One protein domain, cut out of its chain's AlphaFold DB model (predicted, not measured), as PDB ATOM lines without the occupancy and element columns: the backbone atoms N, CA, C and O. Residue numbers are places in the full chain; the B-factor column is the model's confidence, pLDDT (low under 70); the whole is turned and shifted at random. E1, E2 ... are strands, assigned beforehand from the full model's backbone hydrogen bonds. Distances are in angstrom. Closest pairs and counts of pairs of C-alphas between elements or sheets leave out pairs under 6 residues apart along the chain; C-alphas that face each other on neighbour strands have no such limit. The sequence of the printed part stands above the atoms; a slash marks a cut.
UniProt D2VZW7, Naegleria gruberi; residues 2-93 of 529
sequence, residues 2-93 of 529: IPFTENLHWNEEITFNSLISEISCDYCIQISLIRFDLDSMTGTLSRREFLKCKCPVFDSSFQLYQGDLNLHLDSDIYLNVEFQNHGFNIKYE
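AT A GLANCE: This is residues 2 to 93 of the 529 residues of a protein of Naegleria gruberi (UniProt D2VZW7). What would one see first? After a long stretch without a named element, residues 2 to 27, a long two-stranded hairpin of E1 and E2 runs along the longest axis, its turn at residues 39 to 44 lying toward one end. A shorter hairpin of E3 and E4 is set at an angle to it and meets E2 through E3. What is it made of? The printed part has 92 residues with no named helix and four named strands, E1, E2, E3 and E4 in chain order, in two antiparallel sheets of two strands each; the class is all strand, though under half of the residues, 38, are in named elements. How is it shaped? It is a loose rod spanning 57 by 25 by 23 A, with a radius of gyration of the C-alphas of 16.6 A.

IN THESE COORDINATES: Where is the long hairpin? E1 is residues 28 to 38, 31.8 A long, beginning with C-alpha 28 at (199.741, 119.258, 151.797). E2 is residues 45 to 56, 32.2 A long. Where is the shorter one? E3 is residues 67 to 74, 22.1 A long, and E4 is residues 77 to 83, 19.6 A long, ending with C-alpha 83 at (190.440, 124.641, 159.256).

HOW THE PARTS SIT: How do E1 and E2 pair? They are antiparallel at 162 degrees, with N 29 and O 55 2.8 A apart, within hydrogen-bond range. And E3 with E4? They are antiparallel at 156 degrees, with N 69 and O 81 2.7 A apart, within hydrogen-bond range. Where do the hairpins come closest? The closest C-alphas of E2 and E3 are those of Cys 53 and Leu 73, 5.8 A apart. E1 is apart from E3 and E4, and E2 is apart from E4.

THE WHOLE: How far does it reach? The two C-alphas farthest apart, those of Met 41 and Glu 93, are 56.7 A apart. Are there cuts or long links? The printed part has no cut; the link from E3 to E4 is tight, and those from E1 to E2 and from E2 to E3 are short. Where is confidence low? Residues 2 and 75 are under 70, and the mean pLDDT of the printed part is 85.1.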
ATOM      1  N   ILE A   2     177.512 107.798 151.992       63.44
ATOM      2  CA  ILE A   2     176.609 108.908 151.659       63.44
ATOM      3  C   ILE A   2     176.170 108.742 150.193       63.44
ATOM      4  O   ILE A   2     177.031 108.470 149.351       63.44
ATOM      5  N   PRO A   3     174.868 108.834 149.863       71.62
ATOM      6  CA  PRO A   3     174.401 108.756 148.481       71.62
ATOM      7  C   PRO A   3     174.925 109.941 147.665       71.62
ATOM      8  O   PRO A   3     174.861 111.075 148.126       71.62
ATOM      9  N   PHE A   4     175.425 109.684 146.453       71.38
ATOM     10  CA  PHE A   4     175.948 110.729 145.569       71.38
ATOM     11  C   PHE A   4     174.818 111.676 145.134       71.38
ATOM     12  O   PHE A   4     173.846 111.243 144.517       71.38
ATOM     13  N   THR A   5     174.941 112.956 145.481       77.88
ATOM     14  CA  THR A   5     173.983 114.032 145.178       77.88
ATOM     15  C   THR A   5     174.749 115.284 144.744       77.88
ATOM     16  O   THR A   5     175.972 115.320 144.871       77.88
ATOM     17  N   GLU A   6     174.053 116.299 144.220       77.62
ATOM     18  CA  GLU A   6     174.682 117.552 143.763       77.62
ATOM     19  C   GLU A   6     175.426 118.296 144.886       77.62
ATOM     20  O   GLU A   6     176.447 118.917 144.621       77.62
ATOM     21  N   ASN A   7     174.961 118.185 146.137       82.19
ATOM     22  CA  ASN A   7     175.594 118.791 147.310       82.19
ATOM     23  C   ASN A   7     175.756 117.753 148.423       82.19
ATOM     24  O   ASN A   7     174.782 117.331 149.048       82.19
ATOM     25  N   LEU A   8     177.002 117.355 148.679       84.69
ATOM     26  CA  LEU A   8     177.352 116.407 149.733       84.69
ATOM     27  C   LEU A   8     177.888 117.154 150.955       84.69
ATOM     28  O   LEU A   8     178.844 117.919 150.852       84.69
ATOM     29  N   HIS A   9     177.299 116.884 152.118       85.25
ATOM     30  CA  HIS A   9     177.738 117.432 153.399       85.25
ATOM     31  C   HIS A   9     178.225 116.293 154.294       85.25
ATOM     32  O   HIS A   9     177.438 115.423 154.664       85.25
ATOM     33  N   TRP A  10     179.516 116.303 154.628       87.00
ATOM     34  CA  TRP A  10     180.085 115.403 155.635       87.00
ATOM     35  C   TRP A  10     180.048 116.047 157.019       87.00
ATOM     36  O   TRP A  10     179.533 115.437 157.947       87.00
ATOM     37  N   ASN A  11     180.535 117.289 157.144       84.50
ATOM     38  CA  ASN A  11     180.671 118.007 158.420       84.50
ATOM     39  C   ASN A  11     181.351 117.151 159.510       84.50
ATOM     40  O   ASN A  11     180.974 117.204 160.679       84.50
ATOM     41  N   GLU A  12     182.321 116.329 159.104       88.06
ATOM     42  CA  GLU A  12     183.101 115.470 159.991       88.06
ATOM     43  C   GLU A  12     184.467 116.102 160.253       88.06
ATOM     44  O   GLU A  12     185.126 116.598 159.336       88.06
ATOM     45  N   GLU A  13     184.900 116.052 161.509       90.50
ATOM     46  CA  GLU A  13     186.248 116.446 161.897       90.50
ATOM     47  C   GLU A  13     187.227 115.310 161.579       90.50
ATOM     48  O   GLU A  13     187.050 114.172 162.019       90.50
ATOM     49  N   ILE A  14     188.277 115.623 160.815       90.31
ATOM     50  CA  ILE A  14     189.359 114.689 160.501       90.31
ATOM     51  C   ILE A  14     190.612 115.143 161.245       90.31
ATOM     52  O   ILE A  14     191.220 116.154 160.899       90.31
ATOM     53  N   THR A  15     191.022 114.368 162.246       89.81
ATOM     54  CA  THR A  15     192.244 114.619 163.017       89.81
ATOM     55  C   THR A  15     193.400 113.764 162.506       89.81
ATOM     56  O   THR A  15     193.255 112.551 162.340       89.81
ATOM     57  N   PHE A  16     194.567 114.375 162.312       86.94
ATOM     58  CA  PHE A  16     195.802 113.681 161.942       86.94
ATOM     59  C   PHE A  16     196.678 113.457 163.178       86.94
ATOM     60  O   PHE A  16     196.732 114.302 164.067       86.94
ATOM     61  N   ASN A  17     197.422 112.349 163.214       84.19
ATOM     62  CA  ASN A  17     198.351 112.027 164.309       84.19
ATOM     63  C   ASN A  17     199.693 112.788 164.211       84.19
ATOM     64  O   ASN A  17     200.720 112.279 164.646       84.19
ATOM     65  N   SER A  18     199.697 113.979 163.613       81.12
ATOM     66  CA  SER A  18     200.887 114.809 163.403       81.12
ATOM     67  C   SER A  18     200.705 116.145 164.104       81.12
ATOM     68  O   SER A  18     199.621 116.729 164.048       81.12
ATOM     69  N   LEU A  19     201.755 116.649 164.749       82.88
ATOM     70  CA  LEU A  19     201.700 117.976 165.356       82.88
ATOM     71  C   LEU A  19     201.880 119.053 164.280       82.88
ATOM     72  O   LEU A  19     202.704 118.919 163.377       82.88
ATOM     73  N   ILE A  20     201.171 120.181 164.415       81.56
ATOM     74  CA  ILE A  20     201.344 121.349 163.523       81.56
ATOM     75  C   ILE A  20     202.801 121.848 163.547       81.56
ATOM     76  O   ILE A  20     203.304 122.377 162.562       81.56
ATOM     77  N   SER A  21     203.504 121.654 164.666       79.31
ATOM     78  CA  SER A  21     204.918 122.001 164.812       79.31
ATOM     79  C   SER A  21     205.886 121.068 164.083       79.31
ATOM     80  O   SER A  21     207.075 121.340 164.122       79.31
ATOM     81  N   GLU A  22     205.424 119.959 163.504       78.75
ATOM     82  CA  GLU A  22     206.268 118.975 162.804       78.75
ATOM     83  C   GLU A  22     206.104 119.052 161.279       78.75
ATOM     84  O   GLU A  22     206.972 118.600 160.526       78.75
ATOM     85  N   ILE A  23     204.994 119.628 160.811       85.25
ATOM     86  CA  ILE A  23     204.701 119.773 159.387       85.25
ATOM     87  C   ILE A  23     205.433 120.978 158.795       85.25
ATOM     88  O   ILE A  23     205.623 122.016 159.432       85.25
ATOM     89  N   SER A  24     205.867 120.844 157.547       89.12
ATOM     90  CA  SER A  24     206.558 121.918 156.843       89.12
ATOM     91  C   SER A  24     205.596 122.893 156.158       89.12
ATOM     92  O   SER A  24     204.410 122.611 155.992       89.12
ATOM     93  N   CYS A  25     206.127 124.017 155.669       87.81
ATOM     94  CA  CYS A  25     205.367 124.952 154.838       87.81
ATOM     95  C   CYS A  25     204.908 124.362 153.490       87.81
ATOM     96  O   CYS A  25     204.016 124.919 152.855       87.81
ATOM     97  N   ASP A  26     205.504 123.245 153.064       87.94
ATOM     98  CA  ASP A  26     205.171 122.535 151.823       87.94
ATOM     99  C   ASP A  26     204.220 121.354 152.068       87.94
ATOM    100  O   ASP A  26     203.774 120.706 151.118       87.94
ATOM    101  N   TYR A  27     203.884 121.080 153.333       88.50
ATOM    102  CA  TYR A  27     202.971 120.010 153.696       88.50
ATOM    103  C   TYR A  27     201.574 120.254 153.108       88.50
ATOM    104  O   TYR A  27     200.961 121.314 153.281       88.50
ATOM    105  N   CYS A  28     201.058 119.237 152.420       88.75
ATOM    106  CA  CYS A  28     199.741 119.258 151.797       88.75
ATOM    107  C   CYS A  28     198.936 118.030 152.223       88.75
ATOM    108  O   CYS A  28     199.402 116.897 152.119       88.75
ATOM    109  N   ILE A  29     197.678 118.244 152.596       89.62
ATOM    110  CA  ILE A  29     196.718 117.166 152.813       89.62
ATOM    111  C   ILE A  29     196.220 116.708 151.443       89.62
ATOM    112  O   ILE A  29     195.597 117.466 150.698       89.62
ATOM    113  N   GLN A  30     196.500 115.460 151.079       90.12
ATOM    114  CA  GLN A  30     195.967 114.878 149.853       90.12
ATOM    115  C   GLN A  30     194.552 114.355 150.103       90.12
ATOM    116  O   GLN A  30     194.361 113.425 150.885       90.12
ATOM    117  N   ILE A  31     193.572 114.912 149.392       89.50
ATOM    118  CA  ILE A  31     192.171 114.510 149.503       89.50
ATOM    119  C   ILE A  31     191.770 113.785 148.221       89.50
ATOM    120  O   ILE A  31     191.828 114.354 147.129       89.50
ATOM    121  N   SER A  32     191.348 112.530 148.364       89.62
ATOM    122  CA  SER A  32     190.832 111.700 147.273       89.62
ATOM    123  C   SER A  32     189.363 111.369 147.516       89.62
ATOM    124  O   SER A  32     189.018 110.760 148.530       89.62
ATOM    125  N   LEU A  33     188.500 111.713 146.562       86.19
ATOM    126  CA  LEU A  33     187.098 111.304 146.565       86.19
ATOM    127  C   LEU A  33     186.965 109.948 145.874       86.19
ATOM    128  O   LEU A  33     187.262 109.782 144.685       86.19
ATOM    129  N   ILE A  34     186.509 108.968 146.649       88.00
ATOM    130  CA  ILE A  34     186.369 107.580 146.222       88.00
ATOM    131  C   ILE A  34     184.887 107.251 146.100       88.00
ATOM    132  O   ILE A  34     184.126 107.372 147.059       88.00
ATOM    133  N   ARG A  35     184.499 106.776 144.921       85.81
ATOM    134  CA  ARG A  35     183.164 106.269 144.630       85.81
ATOM    135  C   ARG A  35     183.174 104.743 144.664       85.81
ATOM    136  O   ARG A  35     184.130 104.106 144.216       85.81
ATOM    137  N   PHE A  36     182.100 104.169 145.195       86.06
ATOM    138  CA  PHE A  36     181.837 102.739 145.129       86.06
ATOM    139  C   PHE A  36     180.683 102.491 144.162       86.06
ATOM    140  O   PHE A  36     179.587 103.009 144.364       86.06
ATOM    141  N   ASP A  37     180.948 101.715 143.119       84.00
ATOM    142  CA  ASP A  37     180.002 101.397 142.058       84.00
ATOM    143  C   ASP A  37     179.592  99.937 142.148       84.00
ATOM    144  O   ASP A  37     180.424  99.044 141.982       84.00
ATOM    145  N   LEU A  38     178.308  99.700 142.419       83.81
ATOM    146  CA  LEU A  38     177.729  98.366 142.381       83.81
ATOM    147  C   LEU A  38     177.391  98.019 140.931       83.81
ATOM    148  O   LEU A  38     176.513  98.635 140.327       83.81
ATOM    149  N   ASP A  39     178.072  97.023 140.382       80.69
ATOM    150  CA  ASP A  39     177.694  96.438 139.104       80.69
ATOM    151  C   ASP A  39     176.361  95.695 139.273       80.69
ATOM    152  O   ASP A  39     176.268  94.704 139.999       80.69
ATOM    153  N   SER A  40     175.316  96.182 138.602       82.44
ATOM    154  CA  SER A  40     173.967  95.620 138.691       82.44
ATOM    155  C   SER A  40     173.855  94.198 138.135       82.44
ATOM    156  O   SER A  40     172.907  93.495 138.474       82.44
ATOM    157  N   MET A  41     174.786  93.779 137.272       78.31
ATOM    158  CA  MET A  41     174.782  92.464 136.624       78.31
ATOM    159  C   MET A  41     175.577  91.432 137.424       78.31
ATOM    160  O   MET A  41     175.159  90.281 137.520       78.31
ATOM    161  N   THR A  42     176.717  91.827 137.996       82.81
ATOM    162  CA  THR A  42     177.589  90.905 138.752       82.81
ATOM    163  C   THR A  42     177.405  90.993 140.267       82.81
ATOM    164  O   THR A  42     177.883  90.122 140.988       82.81
ATOM    165  N   GLY A  43     176.734  92.035 140.767       84.38
ATOM    166  CA  GLY A  43     176.635  92.337 142.197       84.38
ATOM    167  C   GLY A  43     177.963  92.779 142.823       84.38
ATOM    168  O   GLY A  43     178.053  92.915 144.043       84.38
ATOM    169  N   THR A  44     179.005  92.993 142.013       87.00
ATOM    170  CA  THR A  44     180.344  93.334 142.499       87.00
ATOM    171  C   THR A  44     180.425  94.821 142.812       87.00
ATOM    172  O   THR A  44     180.110  95.661 141.969       87.00
ATOM    173  N   LEU A  45     180.893  95.159 144.014       85.81
ATOM    174  CA  LEU A  45     181.209  96.536 144.381       85.81
ATOM    175  C   LEU A  45     182.623  96.879 143.898       85.81
ATOM    176  O   LEU A  45     183.608  96.318 144.379       85.81
ATOM    177  N   SER A  46     182.733  97.811 142.962       86.12
ATOM    178  CA  SER A  46     184.009  98.318 142.461       86.12
ATOM    179  C   SER A  46     184.360  99.649 143.126       86.12
ATOM    180  O   SER A  46     183.505 100.510 143.320       86.12
ATOM    181  N   ARG A  47     185.627  99.815 143.517       88.62
ATOM    182  CA  ARG A  47     186.156 101.050 144.109       88.62
ATOM    183  C   ARG A  47     186.846 101.864 143.020       88.62
ATOM    184  O   ARG A  47     187.788 101.368 142.405       88.62
ATOM    185  N   ARG A  48     186.435 103.115 142.823       85.38
ATOM    186  CA  ARG A  48     187.035 104.026 141.844       85.38
ATOM    187  C   ARG A  48     187.387 105.360 142.493       85.38
ATOM    188  O   ARG A  48     186.528 106.018 143.072       85.38
ATOM    189  N   GLU A  49     188.649 105.769 142.385       85.38
ATOM    190  CA  GLU A  49     189.033 107.158 142.652       85.38
ATOM    191  C   GLU A  49     188.505 108.015 141.500       85.38
ATOM    192  O   GLU A  49     188.786 107.734 140.332       85.38
ATOM    193  N   PHE A  50     187.670 108.999 141.824       81.38
ATOM    194  CA  PHE A  50     187.053 109.866 140.825       81.38
ATOM    195  C   PHE A  50     187.709 111.245 140.795       81.38
ATOM    196  O   PHE A  50     187.918 111.784 139.713       81.38
ATOM    197  N   LEU A  51     188.087 111.786 141.956       85.12
ATOM    198  CA  LEU A  51     188.776 113.070 142.055       85.12
ATOM    199  C   LEU A  51     189.873 113.027 143.102       85.12
ATOM    200  O   LEU A  51     189.777 112.314 144.102       85.12
ATOM    201  N   LYS A  52     190.891 113.848 142.873       86.50
ATOM    202  CA  LYS A  52     192.044 113.991 143.746       86.50
ATOM    203  C   LYS A  52     192.480 115.449 143.758       86.50
ATOM    204  O   LYS A  52     192.702 116.027 142.700       86.50
ATOM    205  N   CYS A  53     192.646 116.026 144.942       85.44
ATOM    206  CA  CYS A  53     193.227 117.355 145.111       85.44
ATOM    207  C   CYS A  53     194.267 117.369 146.234       85.44
ATOM    208  O   CYS A  53     194.359 116.448 147.050       85.44
ATOM    209  N   LYS A  54     195.078 118.426 146.247       85.62
ATOM    210  CA  LYS A  54     195.991 118.742 147.343       85.62
ATOM    211  C   LYS A  54     195.472 119.988 148.049       85.62
ATOM    212  O   LYS A  54     195.243 121.005 147.402       85.62
ATOM    213  N   CYS A  55     195.309 119.891 149.358       88.38
ATOM    214  CA  CYS A  55     194.942 120.987 150.234       88.38
ATOM    215  C   CYS A  55     196.207 121.475 150.956       88.38
ATOM    216  O   CYS A  55     196.723 120.746 151.808       88.38
ATOM    217  N   PRO A  56     196.749 122.654 150.618       87.12
ATOM    218  CA  PRO A  56     197.882 123.210 151.350       87.12
ATOM    219  C   PRO A  56     197.476 123.526 152.794       87.12
ATOM    220  O   PRO A  56     196.346 123.944 153.038       87.12
ATOM    221  N   VAL A  57     198.390 123.328 153.745       90.50
ATOM    222  CA  VAL A  57     198.149 123.667 155.162       90.50
ATOM    223  C   VAL A  57     198.605 125.087 155.494       90.50
ATOM    224  O   VAL A  57     197.979 125.771 156.303       90.50
ATOM    225  N   PHE A  58     199.647 125.562 154.816       89.12
ATOM    226  CA  PHE A  58     200.106 126.943 154.897       89.12
ATOM    227  C   PHE A  58     199.742 127.707 153.628       89.12
ATOM    228  O   PHE A  58     199.791 127.173 152.516       89.12
ATOM    229  N   ASP A  59     199.387 128.973 153.795       84.81
ATOM    230  CA  ASP A  59     199.238 129.899 152.691       84.81
ATOM    231  C   ASP A  59     200.607 130.378 152.185       84.81
ATOM    232  O   ASP A  59     201.671 130.135 152.759       84.81
ATOM    233  N   SER A  60     200.585 131.112 151.081       78.69
ATOM    234  CA  SER A  60     201.789 131.667 150.470       78.69
ATOM    235  C   SER A  60     202.444 132.806 151.261       78.69
ATOM    236  O   SER A  60     203.540 133.231 150.911       78.69
ATOM    237  N   SER A  61     201.808 133.291 152.329       79.88
ATOM    238  CA  SER A  61     202.394 134.216 153.306       79.88
ATOM    239  C   SER A  61     203.034 133.483 154.488       79.88
ATOM    240  O   SER A  61     203.400 134.130 155.477       79.88
ATOM    241  N   PHE A  62     203.194 132.156 154.384       87.38
ATOM    242  CA  PHE A  62     203.675 131.284 155.451       87.38
ATOM    243  C   PHE A  62     202.759 131.295 156.681       87.38
ATOM    244  O   PHE A  62     203.229 131.088 157.795       87.38
ATOM    245  N   GLN A  63     201.466 131.569 156.521       90.06
ATOM    246  CA  GLN A  63     200.496 131.523 157.612       90.06
ATOM    247  C   GLN A  63     199.703 130.224 157.553       90.06
ATOM    248  O   GLN A  63     199.363 129.745 156.476       90.06
ATOM    249  N   LEU A  64     199.426 129.635 158.712       91.12
ATOM    250  CA  LEU A  64     198.542 128.478 158.804       91.12
ATOM    251  C   LEU A  64     197.138 128.882 158.327       91.12
ATOM    252  O   LEU A  64     196.608 129.882 158.817       91.12
ATOM    253  N   TYR A  65     196.535 128.113 157.415       90.06
ATOM    254  CA  TYR A  65     195.136 128.332 157.040       90.06
ATOM    255  C   TYR A  65     194.224 128.171 158.261       90.06
ATOM    256  O   TYR A  65     194.383 127.248 159.057       90.06
ATOM    257  N   GLN A  66     193.262 129.081 158.404       91.12
ATOM    258  CA  GLN A  66     192.252 129.068 159.461       91.12
ATOM    259  C   GLN A  66     190.895 129.434 158.848       91.12
ATOM    260  O   GLN A  66     190.820 130.372 158.052       91.12
ATOM    261  N   GLY A  67     189.833 128.723 159.233       91.19
ATOM    262  CA  GLY A  67     188.486 128.900 158.686       91.19
ATOM    263  C   GLY A  67     188.274 128.229 157.326       91.19
ATOM    264  O   GLY A  67     188.960 127.267 156.979       91.19
ATOM    265  N   ASP A  68     187.294 128.730 156.573       89.50
ATOM    266  CA  ASP A  68     186.830 128.119 155.326       89.50
ATOM    267  C   ASP A  68     187.837 128.250 154.176       89.50
ATOM    268  O   ASP A  68     188.270 129.344 153.800       89.50
ATOM    269  N   LEU A  69     188.127 127.121 153.536       88.31
ATOM    270  CA  LEU A  69     188.913 127.005 152.321       88.31
ATOM    271  C   LEU A  69     188.108 126.261 151.256       88.31
ATOM    272  O   LEU A  69     187.735 125.102 151.428       88.31
ATOM    273  N   ASN A  70     187.885 126.912 150.118       86.81
ATOM    274  CA  ASN A  70     187.230 126.291 148.973       86.81
ATOM    275  C   ASN A  70     188.279 125.770 147.976       86.81
ATOM    276  O   ASN A  70     189.015 126.547 147.361       86.81
ATOM    277  N   LEU A  71     188.347 124.450 147.828       84.88
ATOM    278  CA  LEU A  71     189.258 123.741 146.940       84.88
ATOM    279  C   LEU A  71     188.561 123.404 145.622       84.88
ATOM    280  O   LEU A  71     187.569 122.679 145.588       84.88
ATOM    281  N   HIS A  72     189.131 123.874 144.518       80.50
ATOM    282  CA  HIS A  72     188.665 123.535 143.178       80.50
ATOM    283  C   HIS A  72     189.268 122.196 142.726       80.50
ATOM    284  O   HIS A  72     190.488 122.081 142.601       80.50
ATOM    285  N   LEU A  73     188.429 121.180 142.502       75.81
ATOM    286  CA  LEU A  73     188.855 119.824 142.121       75.81
ATOM    287  C   LEU A  73     188.852 119.607 140.603       75.81
ATOM    288  O   LEU A  73     189.741 118.940 140.078       75.81
ATOM    289  N   ASP A  74     187.849 120.151 139.916       70.31
ATOM    290  CA  ASP A  74     187.653 120.123 138.461       70.31
ATOM    291  C   ASP A  74     186.723 121.293 138.079       70.31
ATOM    292  O   ASP A  74     186.158 121.914 138.973       70.31
ATOM    293  N   SER A  75     186.556 121.581 136.785       65.00
ATOM    294  CA  SER A  75     185.812 122.721 136.209       65.00
ATOM    295  C   SER A  75     184.520 123.131 136.932       65.00
ATOM    296  O   SER A  75     184.275 124.331 137.048       65.00
ATOM    297  N   ASP A  76     183.751 122.176 137.461       77.94
ATOM    298  CA  ASP A  76     182.478 122.435 138.145       77.94
ATOM    299  C   ASP A  76     182.398 121.856 139.574       77.94
ATOM    300  O   ASP A  76     181.335 121.890 140.194       77.94
ATOM    301  N   ILE A  77     183.491 121.300 140.120       81.75
ATOM    302  CA  ILE A  77     183.463 120.575 141.401       81.75
ATOM    303  C   ILE A  77     184.352 121.258 142.436       81.75
ATOM    304  O   ILE A  77     185.556 121.445 142.247       81.75
ATOM    305  N   TYR A  78     183.735 121.559 143.574       85.94
ATOM    306  CA  TYR A  78     184.313 122.308 144.679       85.94
ATOM    307  C   TYR A  78     184.229 121.485 145.965       85.94
ATOM    308  O   TYR A  78     183.240 120.789 146.203       85.94
ATOM    309  N   LEU A  79     185.256 121.580 146.802       88.25
ATOM    310  CA  LEU A  79     185.278 121.005 148.141       88.25
ATOM    311  C   LEU A  79     185.577 122.105 149.146       88.25
ATOM    312  O   LEU A  79     186.671 122.662 149.160       88.25
ATOM    313  N   ASN A  80     184.606 122.375 150.009       90.31
ATOM    314  CA  ASN A  80     184.795 123.271 151.138       90.31
ATOM    315  C   ASN A  80     185.389 122.479 152.304       90.31
ATOM    316  O   ASN A  80     184.824 121.468 152.722       90.31
ATOM    317  N   VAL A  81     186.533 122.938 152.798       91.25
ATOM    318  CA  VAL A  81     187.232 122.410 153.970       91.25
ATOM    319  C   VAL A  81     187.320 123.532 154.989       91.25
ATOM    320  O   VAL A  81     187.697 124.642 154.633       91.25
ATOM    321  N   GLU A  82     187.002 123.257 156.246       92.44
ATOM    322  CA  GLU A  82     187.154 124.224 157.334       92.44
ATOM    323  C   GLU A  82     188.372 123.845 158.183       92.44
ATOM    324  O   GLU A  82     188.470 122.724 158.686       92.44
ATOM    325  N   PHE A  83     189.319 124.772 158.329       92.25
ATOM    326  CA  PHE A  83     190.440 124.641 159.256       92.25
ATOM    327  C   PHE A  83     190.085 125.230 160.619       92.25
ATOM    328  O   PHE A  83     189.438 126.275 160.708       92.25
ATOM    329  N   GLN A  84     190.588 124.608 161.687       90.31
ATOM    330  CA  GLN A  84     190.403 125.109 163.045       90.31
ATOM    331  C   GLN A  84     190.891 126.561 163.172       90.31
ATOM    332  O   GLN A  84     192.018 126.900 162.814       90.31
ATOM    333  N   ASN A  85     190.035 127.427 163.714       90.56
ATOM    334  CA  ASN A  85     190.387 128.811 164.004       90.56
ATOM    335  C   ASN A  85     191.012 128.915 165.402       90.56
ATOM    336  O   ASN A  85     190.398 128.525 166.396       90.56
ATOM    337  N   HIS A  86     192.229 129.456 165.483       87.62
ATOM    338  CA  HIS A  86     192.970 129.583 166.741       87.62
ATOM    339  C   HIS A  86     192.810 130.964 167.401       87.62
ATOM    340  O   HIS A  86     193.287 131.171 168.513       87.62
ATOM    341  N   GLY A  87     192.138 131.918 166.745       87.06
ATOM    342  CA  GLY A  87     191.929 133.279 167.255       87.06
ATOM    343  C   GLY A  87     193.161 134.193 167.173       87.06
ATOM    344  O   GLY A  87     193.092 135.350 167.582       87.06
ATOM    345  N   PHE A  88     194.279 133.698 166.637       88.69
ATOM    346  CA  PHE A  88     195.498 134.455 166.355       88.69
ATOM    347  C   PHE A  88     196.237 133.861 165.147       88.69
ATOM    348  O   PHE A  88     196.132 132.666 164.858       88.69
ATOM    349  N   ASN A  89     197.013 134.692 164.447       86.75
ATOM    350  CA  ASN A  89     197.766 134.267 163.267       86.75
ATOM    351  C   ASN A  89     198.968 133.410 163.678       86.75
ATOM    352  O   ASN A  89     199.819 133.854 164.450       86.75
ATOM    353  N   ILE A  90     199.064 132.206 163.118       88.81
ATOM    354  CA  ILE A  90     200.203 131.303 163.307       88.81
ATOM    355  C   ILE A  90     201.065 131.381 162.053       88.81
ATOM    356  O   ILE A  90     200.604 131.043 160.964       88.81
ATOM    357  N   LYS A  91     202.308 131.845 162.200       88.69
ATOM    358  CA  LYS A  91     203.257 132.002 161.094       88.69
ATOM    359  C   LYS A  91     204.343 130.933 161.162       88.69
ATOM    360  O   LYS A  91     204.889 130.661 162.227       88.69
ATOM    361  N   TYR A  92     204.660 130.357 160.016       87.44
ATOM    362  CA  TYR A  92     205.762 129.435 159.835       87.44
ATOM    363  C   TYR A  92     207.090 130.200 159.794       87.44
ATOM    364  O   TYR A  92     207.252 131.175 159.056       87.44
ATOM    365  N   GLU A  93     208.051 129.744 160.592       84.38
ATOM    366  CA  GLU A  93     209.378 130.340 160.710       84.38
ATOM    367  C   GLU A  93     210.412 129.433 160.049       84.38
ATOM    368  O   GLU A  93     210.767 128.379 160.577       84.38
TER     369      GLU A  93